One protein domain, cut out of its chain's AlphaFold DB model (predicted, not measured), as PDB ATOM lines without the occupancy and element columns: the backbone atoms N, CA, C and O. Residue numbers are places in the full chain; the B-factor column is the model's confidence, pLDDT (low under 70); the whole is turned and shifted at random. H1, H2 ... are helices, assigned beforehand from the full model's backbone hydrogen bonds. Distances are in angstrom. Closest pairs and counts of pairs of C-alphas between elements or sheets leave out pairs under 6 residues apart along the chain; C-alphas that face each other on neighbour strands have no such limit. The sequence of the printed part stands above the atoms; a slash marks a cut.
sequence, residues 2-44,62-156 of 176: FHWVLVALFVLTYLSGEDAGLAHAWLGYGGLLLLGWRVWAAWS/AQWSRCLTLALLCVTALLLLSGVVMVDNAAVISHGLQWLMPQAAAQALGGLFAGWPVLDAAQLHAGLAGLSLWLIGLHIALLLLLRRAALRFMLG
ATOM      1  N   PHE A   2     162.915  -8.234  83.349       71.75
ATOM      2  CA  PHE A   2     162.845  -8.594  84.789       71.75
ATOM      3  C   PHE A   2     162.741 -10.094  85.126       71.75
ATOM      4  O   PHE A   2     163.239 -10.525  86.159       71.75
ATOM      5  N   HIS A   3     162.115 -10.907  84.270       78.38
ATOM      6  CA  HIS A   3     162.035 -12.354  84.494       78.38
ATOM      7  C   HIS A   3     163.408 -13.037  84.469       78.38
ATOM      8  O   HIS A   3     163.690 -13.834  85.353       78.38
ATOM      9  N   TRP A   4     164.268 -12.695  83.506       82.88
ATOM     10  CA  TRP A   4     165.594 -13.302  83.367       82.88
ATOM     11  C   TRP A   4     166.539 -12.903  84.500       82.88
ATOM     12  O   TRP A   4     167.326 -13.727  84.947       82.88
ATOM     13  N   VAL A   5     166.400 -11.683  85.026       83.75
ATOM     14  CA  VAL A   5     167.133 -11.245  86.224       83.75
ATOM     15  C   VAL A   5     166.711 -12.057  87.450       83.75
ATOM     16  O   VAL A   5     167.567 -12.520  88.190       83.75
ATOM     17  N   LEU A   6     165.406 -12.293  87.636       82.75
ATOM     18  CA  LEU A   6     164.907 -13.152  88.717       82.75
ATOM     19  C   LEU A   6     165.390 -14.599  88.581       82.75
ATOM     20  O   LEU A   6     165.720 -15.216  89.584       82.75
ATOM     21  N   VAL A   7     165.445 -15.129  87.356       86.06
ATOM     22  CA  VAL A   7     165.991 -16.470  87.098       86.06
ATOM     23  C   VAL A   7     167.475 -16.520  87.453       86.06
ATOM     24  O   VAL A   7     167.885 -17.421  88.174       86.06
ATOM     25  N   ALA A   8     168.268 -15.547  86.998       86.50
ATOM     26  CA  ALA A   8     169.692 -15.488  87.306       86.50
ATOM     27  C   ALA A   8     169.941 -15.385  88.817       86.50
ATOM     28  O   ALA A   8     170.745 -16.141  89.352       86.50
ATOM     29  N   LEU A   9     169.208 -14.510  89.513       86.19
ATOM     30  CA  LEU A   9     169.288 -14.402  90.968       86.19
ATOM     31  C   LEU A   9     168.899 -15.699  91.657       86.19
ATOM     32  O   LEU A   9     169.652 -16.154  92.499       86.19
ATOM     33  N   PHE A  10     167.786 -16.324  91.269       87.62
ATOM     34  CA  PHE A  10     167.371 -17.599  91.851       87.62
ATOM     35  C   PHE A  10     168.454 -18.672  91.697       87.62
ATOM     36  O   PHE A  10     168.759 -19.372  92.656       87.62
ATOM     37  N   VAL A  11     169.070 -18.775  90.515       88.31
ATOM     38  CA  VAL A  11     170.169 -19.718  90.268       88.31
ATOM     39  C   VAL A  11     171.378 -19.395  91.145       88.31
ATOM     40  O   VAL A  11     171.924 -20.298  91.769       88.31
ATOM     41  N   LEU A  12     171.777 -18.126  91.249       88.38
ATOM     42  CA  LEU A  12     172.897 -17.713  92.103       88.38
ATOM     43  C   LEU A  12     172.611 -17.964  93.590       88.38
ATOM     44  O   LEU A  12     173.483 -18.445  94.309       88.38
ATOM     45  N   THR A  13     171.394 -17.677  94.057       87.56
ATOM     46  CA  THR A  13     170.957 -17.969  95.427       87.56
ATOM     47  C   THR A  13     170.976 -19.474  95.681       87.56
ATOM     48  O   THR A  13     171.505 -19.910  96.693       87.56
ATOM     49  N   TYR A  14     170.480 -20.283  94.742       86.38
ATOM     50  CA  TYR A  14     170.503 -21.739  94.864       86.38
ATOM     51  C   TYR A  14     171.932 -22.292  94.956       86.38
ATOM     52  O   TYR A  14     172.231 -23.055  95.868       86.38
ATOM     53  N   LEU A  15     172.831 -21.852  94.069       87.00
ATOM     54  CA  LEU A  15     174.229 -22.297  94.052       87.00
ATOM     55  C   LEU A  15     175.033 -21.817  95.270       87.00
ATOM     56  O   LEU A  15     175.966 -22.487  95.684       87.00
ATOM     57  N   SER A  16     174.682 -20.667  95.849       85.62
ATOM     58  CA  SER A  16     175.326 -20.145  97.067       85.62
ATOM     59  C   SER A  16     174.748 -20.713  98.368       85.62
ATOM     60  O   SER A  16     175.202 -20.340  99.447       85.62
ATOM     61  N   GLY A  17     173.729 -21.575  98.284       75.44
ATOM     62  CA  GLY A  17     173.005 -22.090  99.447       75.44
ATOM     63  C   GLY A  17     173.765 -23.125 100.274       75.44
ATOM     64  O   GLY A  17     173.444 -23.277 101.448       75.44
ATOM     65  N   GLU A  18     174.768 -23.804  99.705       65.44
ATOM     66  CA  GLU A  18     175.491 -24.890 100.391       65.44
ATOM     67  C   GLU A  18     176.256 -24.404 101.633       65.44
ATOM     68  O   GLU A  18     176.250 -25.090 102.651       65.44
ATOM     69  N   ASP A  19     176.803 -23.185 101.597       62.78
ATOM     70  CA  ASP A  19     177.529 -22.589 102.729       62.78
ATOM     71  C   ASP A  19     176.679 -21.605 103.560       62.78
ATOM     72  O   ASP A  19     177.193 -20.996 104.498       62.78
ATOM     73  N   ALA A  20     175.400 -21.393 103.200       62.41
ATOM     74  CA  ALA A  20     174.480 -20.420 103.819       62.41
ATOM     75  C   ALA A  20     175.134 -19.059 104.158       62.41
ATOM     76  O   ALA A  20     174.829 -18.420 105.168       62.41
ATOM     77  N   GLY A  21     176.078 -18.626 103.321       78.25
ATOM     78  CA  GLY A  21     176.958 -17.508 103.630       78.25
ATOM     79  C   GLY A  21     176.298 -16.142 103.449       78.25
ATOM     80  O   GLY A  21     175.192 -15.997 102.926       78.25
ATOM     81  N   LEU A  22     177.046 -15.093 103.795       84.62
ATOM     82  CA  LEU A  22     176.614 -13.699 103.651       84.62
ATOM     83  C   LEU A  22     176.160 -13.374 102.213       84.62
ATOM     84  O   LEU A  22     175.168 -12.678 102.016       84.62
ATOM     85  N   ALA A  23     176.826 -13.942 101.203       86.88
ATOM     86  CA  ALA A  23     176.439 -13.781  99.802       86.88
ATOM     87  C   ALA A  23     175.027 -14.322  99.509       86.88
ATOM     88  O   ALA A  23     174.246 -13.650  98.836       86.88
ATOM     89  N   HIS A  24     174.673 -15.491 100.049       91.75
ATOM     90  CA  HIS A  24     173.350 -16.089  99.877       91.75
ATOM     91  C   HIS A  24     172.252 -15.189 100.461       91.75
ATOM     92  O   HIS A  24     171.260 -14.903  99.787       91.75
ATOM     93  N   ALA A  25     172.467 -14.667 101.674       89.19
ATOM     94  CA  ALA A  25     171.530 -13.756 102.330       89.19
ATOM     95  C   ALA A  25     171.313 -12.464 101.519       89.19
ATOM     96  O   ALA A  25     170.173 -12.062 101.273       89.19
ATOM     97  N   TRP A  26     172.390 -11.853 101.012       91.38
ATOM     98  CA  TRP A  26     172.303 -10.647 100.180       91.38
ATOM     99  C   TRP A  26     171.620 -10.889  98.830       91.38
ATOM    100  O   TRP A  26     170.807 -10.067  98.395       91.38
ATOM    101  N   LEU A  27     171.881 -12.030  98.184       90.94
ATOM    102  CA  LEU A  27     171.153 -12.437  96.980       90.94
ATOM    103  C   LEU A  27     169.658 -12.631  97.279       90.94
ATOM    104  O   LEU A  27     168.817 -12.213  96.479       90.94
ATOM    105  N   GLY A  28     169.326 -13.187  98.448       89.88
ATOM    106  CA  GLY A  28     167.963 -13.288  98.964       89.88
ATOM    107  C   GLY A  28     167.280 -11.925  99.112       89.88
ATOM    108  O   GLY A  28     166.193 -11.728  98.565       89.88
ATOM    109  N   TYR A  29     167.923 -10.943  99.753       91.19
ATOM    110  CA  TYR A  29     167.375  -9.581  99.863       91.19
ATOM    111  C   TYR A  29     167.185  -8.917  98.493       91.19
ATOM    112  O   TYR A  29     166.157  -8.282  98.245       91.19
ATOM    113  N   GLY A  30     168.131  -9.109  97.567       89.75
ATOM    114  CA  GLY A  30     167.991  -8.652  96.182       89.75
ATOM    115  C   GLY A  30     166.787  -9.292  95.478       89.75
ATOM    116  O   GLY A  30     165.997  -8.598  94.830       89.75
ATOM    117  N   GLY A  31     166.598 -10.600  95.666       87.94
ATOM    118  CA  GLY A  31     165.426 -11.340  95.200       87.94
ATOM    119  C   GLY A  31     164.118 -10.802  95.785       87.94
ATOM    120  O   GLY A  31     163.152 -10.608  95.044       87.94
ATOM    121  N   LEU A  32     164.099 -10.483  97.083       90.44
ATOM    122  CA  LEU A  32     162.951  -9.900  97.779       90.44
ATOM    123  C   LEU A  32     162.578  -8.521  97.233       90.44
ATOM    124  O   LEU A  32     161.408  -8.290  96.920       90.44
ATOM    125  N   LEU A  33     163.555  -7.632  97.043       90.25
ATOM    126  CA  LEU A  33     163.326  -6.306  96.463       90.25
ATOM    127  C   LEU A  33     162.779  -6.398  95.035       90.25
ATOM    128  O   LEU A  33     161.808  -5.721  94.696       90.25
ATOM    129  N   LEU A  34     163.354  -7.266  94.199       88.38
ATOM    130  CA  LEU A  34     162.888  -7.463  92.825       88.38
ATOM    131  C   LEU A  34     161.499  -8.097  92.760       88.38
ATOM    132  O   LEU A  34     160.697  -7.724  91.898       88.38
ATOM    133  N   LEU A  35     161.199  -9.038  93.656       87.31
ATOM    134  CA  LEU A  35     159.872  -9.628  93.764       87.31
ATOM    135  C   LEU A  35     158.847  -8.575  94.202       87.31
ATOM    136  O   LEU A  35     157.812  -8.436  93.549       87.31
ATOM    137  N   GLY A  36     159.164  -7.789  95.235       85.94
ATOM    138  CA  GLY A  36     158.335  -6.685  95.716       85.94
ATOM    139  C   GLY A  36     158.078  -5.647  94.627       85.94
ATOM    140  O   GLY A  36     156.926  -5.318  94.343       85.94
ATOM    141  N   TRP A  37     159.129  -5.221  93.918       86.56
ATOM    142  CA  TRP A  37     159.015  -4.331  92.764       86.56
ATOM    143  C   TRP A  37     158.118  -4.916  91.676       86.56
ATOM    144  O   TRP A  37     157.287  -4.214  91.108       86.56
ATOM    145  N   ARG A  38     158.253  -6.210  91.372       82.75
ATOM    146  CA  ARG A  38     157.442  -6.867  90.343       82.75
ATOM    147  C   ARG A  38     155.966  -6.923  90.728       82.75
ATOM    148  O   ARG A  38     155.118  -6.673  89.871       82.75
ATOM    149  N   VAL A  39     155.661  -7.245  91.983       83.31
ATOM    150  CA  VAL A  39     154.287  -7.245  92.504       83.31
ATOM    151  C   VAL A  39     153.720  -5.826  92.473       83.31
ATOM    152  O   VAL A  39     152.623  -5.624  91.953       83.31
ATOM    153  N   TRP A  40     154.492  -4.832  92.913       84.56
ATOM    154  CA  TRP A  40     154.103  -3.425  92.865       84.56
ATOM    155  C   TRP A  40     153.897  -2.908  91.431       84.56
ATOM    156  O   TRP A  40     152.908  -2.238  91.144       84.56
ATOM    157  N   ALA A  41     154.772  -3.264  90.490       81.81
ATOM    158  CA  ALA A  41     154.643  -2.910  89.078       81.81
ATOM    159  C   ALA A  41     153.404  -3.557  88.433       81.81
ATOM    160  O   ALA A  41     152.733  -2.938  87.609       81.81
ATOM    161  N   ALA A  42     153.079  -4.798  88.806       74.81
ATOM    162  CA  ALA A  42     151.853  -5.453  88.361       74.81
ATOM    163  C   ALA A  42     150.611  -4.759  88.944       74.81
ATOM    164  O   ALA A  42     149.666  -4.463  88.212       74.81
ATOM    165  N   TRP A  43     150.639  -4.436  90.237       77.88
ATOM    166  CA  TRP A  43     149.549  -3.750  90.921       77.88
ATOM    167  C   TRP A  43     149.316  -2.330  90.376       77.88
ATOM    168  O   TRP A  43     148.199  -1.998  89.994       77.88
ATOM    169  N   SER A  44     150.369  -1.529  90.207       77.62
ATOM    170  CA  SER A  44     150.295  -0.156  89.671       77.62
ATOM    171  C   SER A  44     149.813  -0.074  88.218       77.62
ATOM    172  O   SER A  44     149.208   0.920  87.819       77.62
ATOM    173  N   ALA A  62     145.042 -23.115  79.945       66.56
ATOM    174  CA  ALA A  62     145.432 -21.749  80.298       66.56
ATOM    175  C   ALA A  62     145.351 -21.457  81.804       66.56
ATOM    176  O   ALA A  62     146.114 -20.634  82.301       66.56
ATOM    177  N   GLN A  63     144.459 -22.122  82.535       72.75
ATOM    178  CA  GLN A  63     144.284 -21.908  83.970       72.75
ATOM    179  C   GLN A  63     145.282 -22.707  84.798       72.75
ATOM    180  O   GLN A  63     145.794 -22.173  85.773       72.75
ATOM    181  N   TRP A  64     145.657 -23.907  84.346       75.75
ATOM    182  CA  TRP A  64     146.763 -24.674  84.931       75.75
ATOM    183  C   TRP A  64     148.075 -23.888  84.935       75.75
ATOM    184  O   TRP A  64     148.730 -23.768  85.964       75.75
ATOM    185  N   SER A  65     148.417 -23.255  83.808       75.94
ATOM    186  CA  SER A  65     149.613 -22.408  83.712       75.94
ATOM    187  C   SER A  65     149.549 -21.182  84.636       75.94
ATOM    188  O   SER A  65     150.562 -20.816  85.235       75.94
ATOM    189  N   ARG A  66     148.367 -20.568  84.802       81.25
ATOM    190  CA  ARG A  66     148.168 -19.452  85.744       81.25
ATOM    191  C   ARG A  66     148.291 -19.906  87.194       81.25
ATOM    192  O   ARG A  66     149.003 -19.263  87.950       81.25
ATOM    193  N   CYS A  67     147.644 -21.013  87.555       85.88
ATOM    194  CA  CYS A  67     147.709 -21.593  88.894       85.88
ATOM    195  C   CYS A  67     149.153 -21.943  89.265       85.88
ATOM    196  O   CYS A  67     149.632 -21.521  90.310       85.88
ATOM    197  N   LEU A  68     149.889 -22.586  88.354       87.31
ATOM    198  CA  LEU A  68     151.304 -22.885  88.552       87.31
ATOM    199  C   LEU A  68     152.147 -21.618  88.748       87.31
ATOM    200  O   LEU A  68     153.009 -21.581  89.617       87.31
ATOM    201  N   THR A  69     151.880 -20.563  87.975       85.62
ATOM    202  CA  THR A  69     152.589 -19.281  88.127       85.62
ATOM    203  C   THR A  69     152.293 -18.627  89.480       85.62
ATOM    204  O   THR A  69     153.200 -18.078  90.099       85.62
ATOM    205  N   LEU A  70     151.046 -18.693  89.953       87.25
ATOM    206  CA  LEU A  70     150.662 -18.198  91.278       87.25
ATOM    207  C   LEU A  70     151.302 -19.032  92.393       87.25
ATOM    208  O   LEU A  70     151.831 -18.459  93.337       87.25
ATOM    209  N   ALA A  71     151.325 -20.359  92.258       90.38
ATOM    210  CA  ALA A  71     152.001 -21.247  93.200       90.38
ATOM    211  C   ALA A  71     153.503 -20.932  93.291       90.38
ATOM    212  O   ALA A  71     154.026 -20.771  94.389       90.38
ATOM    213  N   LEU A  72     154.174 -20.746  92.149       90.69
ATOM    214  CA  LEU A  72     155.567 -20.294  92.083       90.69
ATOM    215  C   LEU A  72     155.776 -18.959  92.789       90.69
ATOM    216  O   LEU A  72     156.727 -18.818  93.554       90.69
ATOM    217  N   LEU A  73     154.887 -17.992  92.559       90.19
ATOM    218  CA  LEU A  73     154.957 -16.688  93.208       90.19
ATOM    219  C   LEU A  73     154.841 -16.821  94.734       90.19
ATOM    220  O   LEU A  73     155.668 -16.267  95.453       90.19
ATOM    221  N   CYS A  74     153.855 -17.582  95.215       92.25
ATOM    222  CA  CYS A  74     153.629 -17.800  96.642       92.25
ATOM    223  C   CYS A  74     154.797 -18.538  97.304       92.25
ATOM    224  O   CYS A  74     155.300 -18.077  98.322       92.25
ATOM    225  N   VAL A  75     155.265 -19.645  96.719       93.88
ATOM    226  CA  VAL A  75     156.390 -20.417  97.271       93.88
ATOM    227  C   VAL A  75     157.668 -19.583  97.282       93.88
ATOM    228  O   VAL A  75     158.377 -19.593  98.280       93.88
ATOM    229  N   THR A  76     157.932 -18.797  96.234       91.38
ATOM    230  CA  THR A  76     159.091 -17.888  96.209       91.38
ATOM    231  C   THR A  76     158.986 -16.828  97.307       91.38
ATOM    232  O   THR A  76     159.966 -16.562  97.994       91.38
ATOM    233  N   ALA A  77     157.803 -16.241  97.514       92.81
ATOM    234  CA  ALA A  77     157.592 -15.264  98.579       92.81
ATOM    235  C   ALA A  77     157.815 -15.873  99.975       92.81
ATOM    236  O   ALA A  77     158.497 -15.272 100.802       92.81
ATOM    237  N   LEU A  78     157.295 -17.081 100.220       93.88
ATOM    238  CA  LEU A  78     157.497 -17.808 101.477       93.88
ATOM    239  C   LEU A  78     158.960 -18.216 101.683       93.88
ATOM    240  O   LEU A  78     159.464 -18.157 102.804       93.88
ATOM    241  N   LEU A  79     159.660 -18.603 100.616       94.00
ATOM    242  CA  LEU A  79     161.077 -18.953 100.669       94.00
ATOM    243  C   LEU A  79     161.919 -17.740 101.080       94.00
ATOM    244  O   LEU A  79     162.741 -17.827 101.984       94.00
ATOM    245  N   LEU A  80     161.655 -16.579 100.482       92.50
ATOM    246  CA  LEU A  80     162.342 -15.340 100.841       92.50
ATOM    247  C   LEU A  80     162.015 -14.905 102.272       92.50
ATOM    248  O   LEU A  80     162.921 -14.555 103.023       92.50
ATOM    249  N   LEU A  81     160.743 -14.973 102.671       92.25
ATOM    250  CA  LEU A  81     160.324 -14.607 104.023       92.25
ATOM    251  C   LEU A  81     160.957 -15.515 105.083       92.25
ATOM    252  O   LEU A  81     161.449 -15.022 106.093       92.25
ATOM    253  N   SER A  82     160.978 -16.827 104.845       92.25
ATOM    254  CA  SER A  82     161.629 -17.765 105.765       92.25
ATOM    255  C   SER A  82     163.134 -17.519 105.863       92.25
ATOM    256  O   SER A  82     163.664 -17.587 106.963       92.25
ATOM    257  N   GLY A  83     163.805 -17.141 104.769       90.19
ATOM    258  CA  GLY A  83     165.220 -16.752 104.800       90.19
ATOM    259  C   GLY A  83     165.476 -15.496 105.640       90.19
ATOM    260  O   GLY A  83     166.392 -15.483 106.454       90.19
ATOM    261  N   VAL A  84     164.629 -14.468 105.508       90.69
ATOM    262  CA  VAL A  84     164.714 -13.234 106.318       90.69
ATOM    263  C   VAL A  84     164.544 -13.531 107.808       90.69
ATOM    264  O   VAL A  84     165.243 -12.961 108.635       90.69
ATOM    265  N   VAL A  85     163.620 -14.423 108.158       91.06
ATOM    266  CA  VAL A  85     163.310 -14.755 109.555       91.06
ATOM    267  C   VAL A  85     164.317 -15.743 110.163       91.06
ATOM    268  O   VAL A  85     164.411 -15.848 111.379       91.06
ATOM    269  N   MET A  86     165.086 -16.470 109.352       90.56
ATOM    270  CA  MET A  86     166.061 -17.453 109.843       90.56
ATOM    271  C   MET A  86     167.397 -16.827 110.259       90.56
ATOM    272  O   MET A  86     168.167 -17.445 110.990       90.56
ATOM    273  N   VAL A  87     167.701 -15.619 109.782       88.38
ATOM    274  CA  VAL A  87     169.029 -15.020 109.927       88.38
ATOM    275  C   VAL A  87     168.981 -13.784 110.820       88.38
ATOM    276  O   VAL A  87     168.014 -13.023 110.804       88.38
ATOM    277  N   ASP A  88     170.056 -13.549 111.574       89.75
ATOM    278  CA  ASP A  88     170.263 -12.281 112.268       89.75
ATOM    279  C   ASP A  88     170.508 -11.160 111.245       89.75
ATOM    280  O   ASP A  88     171.629 -10.905 110.791       89.75
ATOM    281  N   ASN A  89     169.418 -10.499 110.855       89.94
ATOM    282  CA  ASN A  89     169.432  -9.424 109.868       89.94
ATOM    283  C   ASN A  89     170.326  -8.255 110.305       89.94
ATOM    284  O   ASN A  89     170.966  -7.637 109.455       89.94
ATOM    285  N   ALA A  90     170.417  -7.966 111.607       90.19
ATOM    286  CA  ALA A  90     171.268  -6.891 112.107       90.19
ATOM    287  C   ALA A  90     172.751  -7.216 111.873       90.19
ATOM    288  O   ALA A  90     173.506  -6.375 111.365       90.19
ATOM    289  N   ALA A  91     173.155  -8.455 112.167       90.38
ATOM    290  CA  ALA A  91     174.507  -8.937 111.908       90.38
ATOM    291  C   ALA A  91     174.818  -8.993 110.402       90.38
ATOM    292  O   ALA A  91     175.842  -8.470 109.967       90.38
ATOM    293  N   VAL A  92     173.925  -9.544 109.574       90.56
ATOM    294  CA  VAL A  92     174.156  -9.652 108.121       90.56
ATOM    295  C   VAL A  92     174.269  -8.291 107.447       90.56
ATOM    296  O   VAL A  92     175.133  -8.096 106.586       90.56
ATOM    297  N   ILE A  93     173.412  -7.342 107.824       90.62
ATOM    298  CA  ILE A  93     173.404  -6.005 107.228       90.62
ATOM    299  C   ILE A  93     174.644  -5.231 107.664       90.62
ATOM    300  O   ILE A  93     175.327  -4.664 106.813       90.62
ATOM    301  N   SER A  94     175.000  -5.264 108.951       91.56
ATOM    302  CA  SER A  94     176.220  -4.602 109.430       91.56
ATOM    303  C   SER A  94     177.489  -5.210 108.816       91.56
ATOM    304  O   SER A  94     178.329  -4.472 108.296       91.56
ATOM    305  N   HIS A  95     177.603  -6.542 108.767       90.75
ATOM    306  CA  HIS A  95     178.744  -7.235 108.162       90.75
ATOM    307  C   HIS A  95     178.817  -7.064 106.640       90.75
ATOM    308  O   HIS A  95     179.908  -7.075 106.072       90.75
ATOM    309  N   GLY A  96     177.680  -6.927 105.958       88.31
ATOM    310  CA  GLY A  96     177.660  -6.653 104.524       88.31
ATOM    311  C   GLY A  96     178.068  -5.216 104.214       88.31
ATOM    312  O   GLY A  96     178.870  -4.974 103.314       88.31
ATOM    313  N   LEU A  97     177.564  -4.258 104.993       90.75
ATOM    314  CA  LEU A  97     177.793  -2.837 104.754       90.75
ATOM    315  C   LEU A  97     179.171  -2.348 105.206       90.75
ATOM    316  O   LEU A  97     179.630  -1.342 104.672       90.75
ATOM    317  N   GLN A  98     179.867  -3.050 106.105       89.94
ATOM    318  CA  GLN A  98     181.222  -2.661 106.534       89.94
ATOM    319  C   GLN A  98     182.233  -2.566 105.374       89.94
ATOM    320  O   GLN A  98     183.233  -1.865 105.483       89.94
ATOM    321  N   TRP A  99     181.969  -3.247 104.253       86.19
ATOM    322  CA  TRP A  99     182.779  -3.163 103.033       86.19
ATOM    323  C   TRP A  99     182.559  -1.867 102.242       86.19
ATOM    324  O   TRP A  99     183.400  -1.487 101.433       86.19
ATOM    325  N   LEU A 100     181.420  -1.204 102.448       89.81
ATOM    326  CA  LEU A 100     180.996  -0.018 101.702       89.81
ATOM    327  C   LEU A 100     181.074   1.264 102.537       89.81
ATOM    328  O   LEU A 100     181.156   2.352 101.973       89.81
ATOM    329  N   MET A 101     181.011   1.160 103.865       92.50
ATOM    330  CA  MET A 101     180.939   2.311 104.762       92.50
ATOM    331  C   MET A 101     181.650   2.055 106.099       92.50
ATOM    332  O   MET A 101     181.894   0.902 106.454       92.50
ATOM    333  N   PRO A 102     181.950   3.114 106.879       94.31
ATOM    334  CA  PRO A 102     182.557   2.971 108.198       94.31
ATOM    335  C   PRO A 102     181.738   2.062 109.118       94.31
ATOM    336  O   PRO A 102     180.506   2.123 109.130       94.31
ATOM    337  N   GLN A 103     182.427   1.276 109.946       90.81
ATOM    338  CA  GLN A 103     181.809   0.269 110.814       90.81
ATOM    339  C   GLN A 103     180.698   0.844 111.707       90.81
ATOM    340  O   GLN A 103     179.648   0.224 111.837       90.81
ATOM    341  N   ALA A 104     180.880   2.050 112.253       90.19
ATOM    342  CA  ALA A 104     179.863   2.711 113.075       90.19
ATOM    343  C   ALA A 104     178.557   2.986 112.300       90.19
ATOM    344  O   ALA A 104     177.466   2.789 112.832       90.19
ATOM    345  N   ALA A 105     178.651   3.390 111.028       91.19
ATOM    346  CA  ALA A 105     177.483   3.607 110.173       91.19
ATOM    347  C   ALA A 105     176.813   2.278 109.781       91.19
ATOM    348  O   ALA A 105     175.588   2.168 109.815       91.19
ATOM    349  N   ALA A 106     177.612   1.249 109.480       90.81
ATOM    350  CA  ALA A 106     177.110  -0.091 109.177       90.81
ATOM    351  C   ALA A 106     176.375  -0.716 110.378       90.81
ATOM    352  O   ALA A 106     175.308  -1.307 110.214       90.81
ATOM    353  N   GLN A 107     176.906  -0.542 111.590       91.69
ATOM    354  CA  GLN A 107     176.267  -0.976 112.834       91.69
ATOM    355  C   GLN A 107     174.984  -0.199 113.125       91.69
ATOM    356  O   GLN A 107     173.994  -0.812 113.513       91.69
ATOM    357  N   ALA A 108     174.963   1.119 112.896       91.94
ATOM    358  CA  ALA A 108     173.752   1.921 113.066       91.94
ATOM    359  C   ALA A 108     172.615   1.439 112.146       91.94
ATOM    360  O   ALA A 108     171.482   1.290 112.600       91.94
ATOM    361  N   LEU A 109     172.922   1.132 110.879       89.62
ATOM    362  CA  LEU A 109     171.946   0.568 109.939       89.62
ATOM    363  C   LEU A 109     171.530  -0.857 110.308       89.62
ATOM    364  O   LEU A 109     170.342  -1.158 110.267       89.62
ATOM    365  N   GLY A 110     172.472  -1.719 110.703       87.44
ATOM    366  CA  GLY A 110     172.152  -3.052 111.222       87.44
ATOM    367  C   GLY A 110     171.238  -2.986 112.451       87.44
ATOM    368  O   GLY A 110     170.282  -3.748 112.552       87.44
ATOM    369  N   GLY A 111     171.458  -2.008 113.333       88.88
ATOM    370  CA  GLY A 111     170.650  -1.762 114.526       88.88
ATOM    371  C   GLY A 111     169.178  -1.444 114.243       88.88
ATOM    372  O   GLY A 111     168.334  -1.763 115.072       88.88
ATOM    373  N   LEU A 112     168.838  -0.910 113.063       89.56
ATOM    374  CA  LEU A 112     167.436  -0.715 112.649       89.56
ATOM    375  C   LEU A 112     166.675  -2.037 112.493       89.56
ATOM    376  O   LEU A 112     165.447  -2.059 112.538       89.56
ATOM    377  N   PHE A 113     167.411  -3.127 112.296       87.56
ATOM    378  CA  PHE A 113     166.886  -4.473 112.121       87.56
ATOM    379  C   PHE A 113     167.100  -5.343 113.363       87.56
ATOM    380  O   PHE A 113     166.757  -6.528 113.353       87.56
ATOM    381  N   ALA A 114     167.644  -4.768 114.440       84.81
ATOM    382  CA  ALA A 114     167.762  -5.445 115.720       84.81
ATOM    383  C   ALA A 114     166.366  -5.727 116.300       84.81
ATOM    384  O   ALA A 114     165.469  -4.886 116.247       84.81
ATOM    385  N   GLY A 115     166.180  -6.925 116.858       79.38
ATOM    386  CA  GLY A 115     164.904  -7.348 117.441       79.38
ATOM    387  C   GLY A 115     163.901  -7.945 116.449       79.38
ATOM    388  O   GLY A 115     162.797  -8.304 116.862       79.38
ATOM    389  N   TRP A 116     164.257  -8.109 115.168       80.94
ATOM    390  CA  TRP A 116     163.465  -8.952 114.268       80.94
ATOM    391  C   TRP A 116     163.469 -10.400 114.793       80.94
ATOM    392  O   TRP A 116     164.546 -10.896 115.134       80.94
ATOM    393  N   PRO A 117     162.317 -11.098 114.881       82.62
ATOM    394  CA  PRO A 117     162.282 -12.510 115.247       82.62
ATOM    395  C   PRO A 117     163.238 -13.350 114.401       82.62
ATOM    396  O   PRO A 117     163.102 -13.400 113.179       82.62
ATOM    397  N   VAL A 118     164.147 -14.043 115.088       85.75
ATOM    398  CA  VAL A 118     164.945 -15.133 114.531       85.75
ATOM    399  C   VAL A 118     164.258 -16.433 114.927       85.75
ATOM    400  O   VAL A 118     164.209 -16.777 116.109       85.75
ATOM    401  N   LEU A 119     163.659 -17.116 113.955       87.25
ATOM    402  CA  LEU A 119     163.000 -18.402 114.175       87.25
ATOM    403  C   LEU A 119     163.842 -19.513 113.561       87.25
ATOM    404  O   LEU A 119     164.430 -19.332 112.494       87.25
ATOM    405  N   ASP A 120     163.831 -20.689 114.188       86.94
ATOM    406  CA  ASP A 120     164.348 -21.893 113.547       86.94
ATOM    407  C   ASP A 120     163.404 -22.305 112.409       86.94
ATOM    408  O   ASP A 120     162.418 -23.025 112.582       86.94
ATOM    409  N   ALA A 121     163.682 -21.752 111.234       87.19
ATOM    410  CA  ALA A 121     162.956 -21.996 110.002       87.19
ATOM    411  C   ALA A 121     163.796 -22.800 109.001       87.19
ATOM    412  O   ALA A 121     163.403 -22.893 107.840       87.19
ATOM    413  N   ALA A 122     164.918 -23.401 109.418       88.50
ATOM    414  CA  ALA A 122     165.849 -24.074 108.511       88.50
ATOM    415  C   ALA A 122     165.184 -25.222 107.747       88.50
ATOM    416  O   ALA A 122     165.276 -25.300 106.520       88.50
ATOM    417  N   GLN A 123     164.426 -26.066 108.451       90.75
ATOM    418  CA  GLN A 123     163.701 -27.170 107.825       90.75
ATOM    419  C   GLN A 123     162.616 -26.672 106.859       90.75
ATOM    420  O   GLN A 123     162.447 -27.222 105.768       90.75
ATOM    421  N   LEU A 124     161.899 -25.610 107.233       92.25
ATOM    422  CA  LEU A 124     160.868 -25.004 106.393       92.25
ATOM    423  C   LEU A 124     161.481 -24.341 105.151       92.25
ATOM    424  O   LEU A 124     160.968 -24.528 104.050       92.25
ATOM    425  N   HIS A 125     162.595 -23.627 105.304       93.94
ATOM    426  CA  HIS A 125     163.321 -22.989 104.213       93.94
ATOM    427  C   HIS A 125     163.873 -24.032 103.231       93.94
ATOM    428  O   HIS A 125     163.650 -23.919 102.027       93.94
ATOM    429  N   ALA A 126     164.493 -25.103 103.736       91.81
ATOM    430  CA  ALA A 126     164.968 -26.217 102.918       91.81
ATOM    431  C   ALA A 126     163.817 -26.924 102.174       91.81
ATOM    432  O   ALA A 126     163.915 -27.194 100.974       91.81
ATOM    433  N   GLY A 127     162.689 -27.166 102.854       93.31
ATOM    434  CA  GLY A 127     161.492 -27.745 102.242       93.31
ATOM    435  C   GLY A 127     160.900 -26.857 101.141       93.31
ATOM    436  O   GLY A 127     160.570 -27.342 100.055       93.31
ATOM    437  N   LEU A 128     160.817 -25.545 101.381       94.25
ATOM    438  CA  LEU A 128     160.373 -24.564 100.389       94.25
ATOM    439  C   LEU A 128     161.343 -24.464  99.207       94.25
ATOM    440  O   LEU A 128     160.887 -24.340  98.069       94.25
ATOM    441  N   ALA A 129     162.653 -24.566  99.444       92.38
ATOM    442  CA  ALA A 129     163.658 -24.581  98.388       92.38
ATOM    443  C   ALA A 129     163.462 -25.804  97.476       92.38
ATOM    444  O   ALA A 129     163.344 -25.648  96.258       92.38
ATOM    445  N   GLY A 130     163.294 -26.998  98.057       93.88
ATOM    446  CA  GLY A 130     162.986 -28.221  97.310       93.88
ATOM    447  C   GLY A 130     161.677 -28.127  96.514       93.88
ATOM    448  O   GLY A 130     161.644 -28.434  95.319       93.88
ATOM    449  N   LEU A 131     160.606 -27.625  97.139       94.12
ATOM    450  CA  LEU A 131     159.322 -27.405  96.467       94.12
ATOM    451  C   LEU A 131     159.447 -26.404  95.308       94.12
ATOM    452  O   LEU A 131     158.859 -26.609  94.244       94.12
ATOM    453  N   SER A 132     160.224 -25.335  95.493       93.12
ATOM    454  CA  SER A 132     160.439 -24.321  94.460       93.12
ATOM    455  C   SER A 132     161.127 -24.911  93.226       93.12
ATOM    456  O   SER A 132     160.649 -24.690  92.114       93.12
ATOM    457  N   LEU A 133     162.160 -25.743  93.403       93.06
ATOM    458  CA  LEU A 133     162.844 -26.435  92.306       93.06
ATOM    459  C   LEU A 133     161.890 -27.340  91.533       93.06
ATOM    460  O   LEU A 133     161.870 -27.314  90.301       93.06
ATOM    461  N   TRP A 134     161.061 -28.099  92.249       94.69
ATOM    462  CA  TRP A 134     160.086 -28.984  91.627       94.69
ATOM    463  C   TRP A 134     159.061 -28.203  90.789       94.69
ATOM    464  O   TRP A 134     158.807 -28.543  89.630       94.69
ATOM    465  N   LEU A 135     158.528 -27.099  91.326       92.94
ATOM    466  CA  LEU A 135     157.591 -26.231  90.608       92.94
ATOM    467  C   LEU A 135     158.236 -25.528  89.405       92.94
ATOM    468  O   LEU A 135     157.585 -25.388  88.367       92.94
ATOM    469  N   ILE A 136     159.501 -25.107  89.512       91.50
ATOM    470  CA  ILE A 136     160.269 -24.543  88.392       91.50
ATOM    471  C   ILE A 136     160.451 -25.598  87.299       91.50
ATOM    472  O   ILE A 136     160.172 -25.317  86.131       91.50
ATOM    473  N   GLY A 137     160.849 -26.820  87.661       90.81
ATOM    474  CA  GLY A 137     160.982 -27.935  86.724       90.81
ATOM    475  C   GLY A 137     159.670 -28.219  85.991       90.81
ATOM    476  O   GLY A 137     159.640 -28.276  84.758       90.81
ATOM    477  N   LEU A 138     158.558 -28.280  86.730       91.00
ATOM    478  CA  LEU A 138     157.221 -28.440  86.160       91.00
ATOM    479  C   LEU A 138     156.848 -27.279  85.221       91.00
ATOM    480  O   LEU A 138     156.278 -27.497  84.149       91.00
ATOM    481  N   HIS A 139     157.189 -26.043  85.590       88.56
ATOM    482  CA  HIS A 139     156.943 -24.857  84.769       88.56
ATOM    483  C   HIS A 139     157.704 -24.904  83.443       88.56
ATOM    484  O   HIS A 139     157.113 -24.663  82.386       88.56
ATOM    485  N   ILE A 140     158.984 -25.275  83.481       87.19
ATOM    486  CA  ILE A 140     159.819 -25.440  82.288       87.19
ATOM    487  C   ILE A 140     159.269 -26.572  81.408       87.19
ATOM    488  O   ILE A 140     159.082 -26.371  80.205       87.19
ATOM    489  N   ALA A 141     158.931 -27.724  81.994       86.69
ATOM    490  CA  ALA A 141     158.367 -28.860  81.267       86.69
ATOM    491  C   ALA A 141     157.068 -28.482  80.531       86.69
ATOM    492  O   ALA A 141     156.919 -28.758  79.338       86.69
ATOM    493  N   LEU A 142     156.153 -27.770  81.195       83.25
ATOM    494  CA  LEU A 142     154.911 -27.297  80.575       83.25
ATOM    495  C   LEU A 142     155.159 -26.296  79.439       83.25
ATOM    496  O   LEU A 142     154.455 -26.337  78.425       83.25
ATOM    497  N   LEU A 143     156.151 -25.411  79.568       81.62
ATOM    498  CA  LEU A 143     156.527 -24.496  78.489       81.62
ATOM    499  C   LEU A 143     157.067 -25.251  77.268       81.62
ATOM    500  O   LEU A 143     156.662 -24.954  76.140       81.62
ATOM    501  N   LEU A 144     157.926 -26.248  77.485       82.06
ATOM    502  CA  LEU A 144     158.533 -27.050  76.420       82.06
ATOM    503  C   LEU A 144     157.525 -27.959  75.707       82.06
ATOM    504  O   LEU A 144     157.599 -28.118  74.484       82.06
ATOM    505  N   LEU A 145     156.576 -28.535  76.446       81.06
ATOM    506  CA  LEU A 145     155.589 -29.469  75.904       81.06
ATOM    507  C   LEU A 145     154.396 -28.755  75.258       81.06
ATOM    508  O   LEU A 145     153.971 -29.140  74.173       81.06
ATOM    509  N   LEU A 146     153.873 -27.697  75.889       74.88
ATOM    510  CA  LEU A 146     152.569 -27.125  75.524       74.88
ATOM    511  C   LEU A 146     152.632 -25.676  75.029       74.88
ATOM    512  O   LEU A 146     151.659 -25.187  74.454       74.88
ATOM    513  N   ARG A 147     153.732 -24.944  75.264       70.25
ATOM    514  CA  ARG A 147     153.804 -23.494  74.986       70.25
ATOM    515  C   ARG A 147     155.130 -23.043  74.365       70.25
ATOM    516  O   ARG A 147     155.622 -21.953  74.660       70.25
ATOM    517  N   ARG A 148     155.653 -23.818  73.408       73.00
ATOM    518  CA  ARG A 148     156.897 -23.509  72.667       73.00
ATOM    519  C   ARG A 148     156.906 -22.111  72.030       73.00
ATOM    520  O   ARG A 148     157.949 -21.469  71.974       73.00
ATOM    521  N   ALA A 149     155.753 -21.609  71.586       65.25
ATOM    522  CA  ALA A 149     155.632 -20.248  71.051       65.25
ATOM    523  C   ALA A 149     155.877 -19.159  72.117       65.25
ATOM    524  O   ALA A 149     156.528 -18.157  71.831       65.25
ATOM    525  N   ALA A 150     155.413 -19.371  73.354       65.94
ATOM    526  CA  ALA A 150     155.661 -18.452  74.467       65.94
ATOM    527  C   ALA A 150     157.134 -18.478  74.903       65.94
ATOM    528  O   ALA A 150     157.702 -17.426  75.185       65.94
ATOM    529  N   LEU A 151     157.768 -19.655  74.873       70.00
ATOM    530  CA  LEU A 151     159.207 -19.803  75.107       70.00
ATOM    531  C   LEU A 151     160.029 -18.998  74.086       70.00
ATOM    532  O   LEU A 151     160.905 -18.229  74.468       70.00
ATOM    533  N   ARG A 152     159.698 -19.102  72.790       71.81
ATOM    534  CA  ARG A 152     160.356 -18.314  71.728       71.81
ATOM    535  C   ARG A 152     160.172 -16.809  71.923       71.81
ATOM    536  O   ARG A 152     161.113 -16.056  71.701       71.81
ATOM    537  N   PHE A 153     158.994 -16.371  72.366       71.06
ATOM    538  CA  PHE A 153     158.751 -14.967  72.707       71.06
ATOM    539  C   PHE A 153     159.600 -14.504  73.901       71.06
ATOM    540  O   PHE A 153     160.213 -13.443  73.837       71.06
ATOM    541  N   MET A 154     159.692 -15.310  74.965       70.00
ATOM    542  CA  MET A 154     160.505 -14.990  76.148       70.00
ATOM    543  C   MET A 154     162.011 -14.942  75.862       70.00
ATOM    544  O   MET A 154     162.716 -14.141  76.476       70.00
ATOM    545  N   LEU A 155     162.484 -15.759  74.920       71.06
ATOM    546  CA  LEU A 155     163.868 -15.775  74.442       71.06
ATOM    547  C   LEU A 155     164.167 -14.680  73.403       71.06
ATOM    548  O   LEU A 155     165.295 -14.581  72.936       71.06
ATOM    549  N   GLY A 156     163.176 -13.873  73.001       63.75
ATOM    550  CA  GLY A 156     163.350 -12.850  71.960       63.75
ATOM    551  C   GLY A 156     163.516 -13.410  70.540       63.75
ATOM    552  O   GLY A 156     163.789 -12.656  69.613       63.75
TER     553      GLY A 156
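This is residues 2 to 44 and 62 to 156 of the 176 residues of an uncharacterized protein of Aquitalea magnusonii (UniProt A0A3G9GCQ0). Two long helices, H3 and H6, lie side by side and run opposite ways along much of the longest axis, and a helical hairpin of H1 and H2 packs on this pair through H2, which crosses H3. A small hairpin of H4 and H5 makes a head at one end, and the short helix H7 turns off at a corner at the far end of H6. The printed part has 138 residues, with seven named helices in the order H1 to H7 and no named strand; the class is all helix. The whole is elongated, with spans of 55 by 32 by 28 A, yet only just compact, close to loose, with a radius of gyration of the C-alphas of 17.1 A.

Find C-alpha 62 at (145.432, -21.749, 80.298); from there H3 runs through residues 62 to 86, 36.3 A long. H6, residues 122 to 146, is 35.7 A long and ends with C-alpha 146 at (152.569, -27.125, 75.524). H2, residues 22 to 44, measures 32.7 A, and H1, residues 2 to 15, measures 20.1 A from C-alpha 2 at (162.845, -8.594, 84.789). Look next for the shorter helices: H4, residues 89 to 97, is 11.8 A long; H5, residues 103 to 111, 11.9 A; H7, residues 148 to 154, 9.9 A.

Start at Leu 79 of H3 and Leu 128 of H6, whose C-alphas are the closest of the two helices at 5.7 A; H3 and H6 touch at a shallow tilt of 24 degrees, opposite ways. H2 is the hub, touching three helices. Its residues 25 to 35 touch residues 77 to 84 of H3 at a steep tilt of 44 degrees, opposite ways, closest at the C-alphas of Gly 28 and Leu 80, 6.3 A. H1 and H2 form a helical hairpin and touch at a shallow tilt of 24 degrees, closest at the C-alphas of Thr 13 and His 24, 5.4 A. H1 and H6 are only just apart, 8.2 A at their closest. Residues 22 to 26 of H2 touch H4 about perpendicular, at 78 degrees, closest at the C-alphas of Leu 22 and Val 92, 6.5 A. H4 and H5 form another helical hairpin, with the C-alphas of Ala 90 and Gly 110 closest at 4.0 A. H6 and H7 only just touch, only at the corner, with 3 pairs of C-alphas within 8 A. In H1 to H7 every O i to N i+4 pair is within hydrogen-bond range.

Look at Ala 104 and Leu 146 for the two C-alphas farthest apart, 55.2 A. Residues 45 to 61 are not printed, and C-alphas 44 and 62 are 24.0 A apart across this cut. Of the links printed whole, none is long. Mean pLDDT of the printed part is 85.7; residues 18 to 20, 62, 149 to 150 and 156 are under 70.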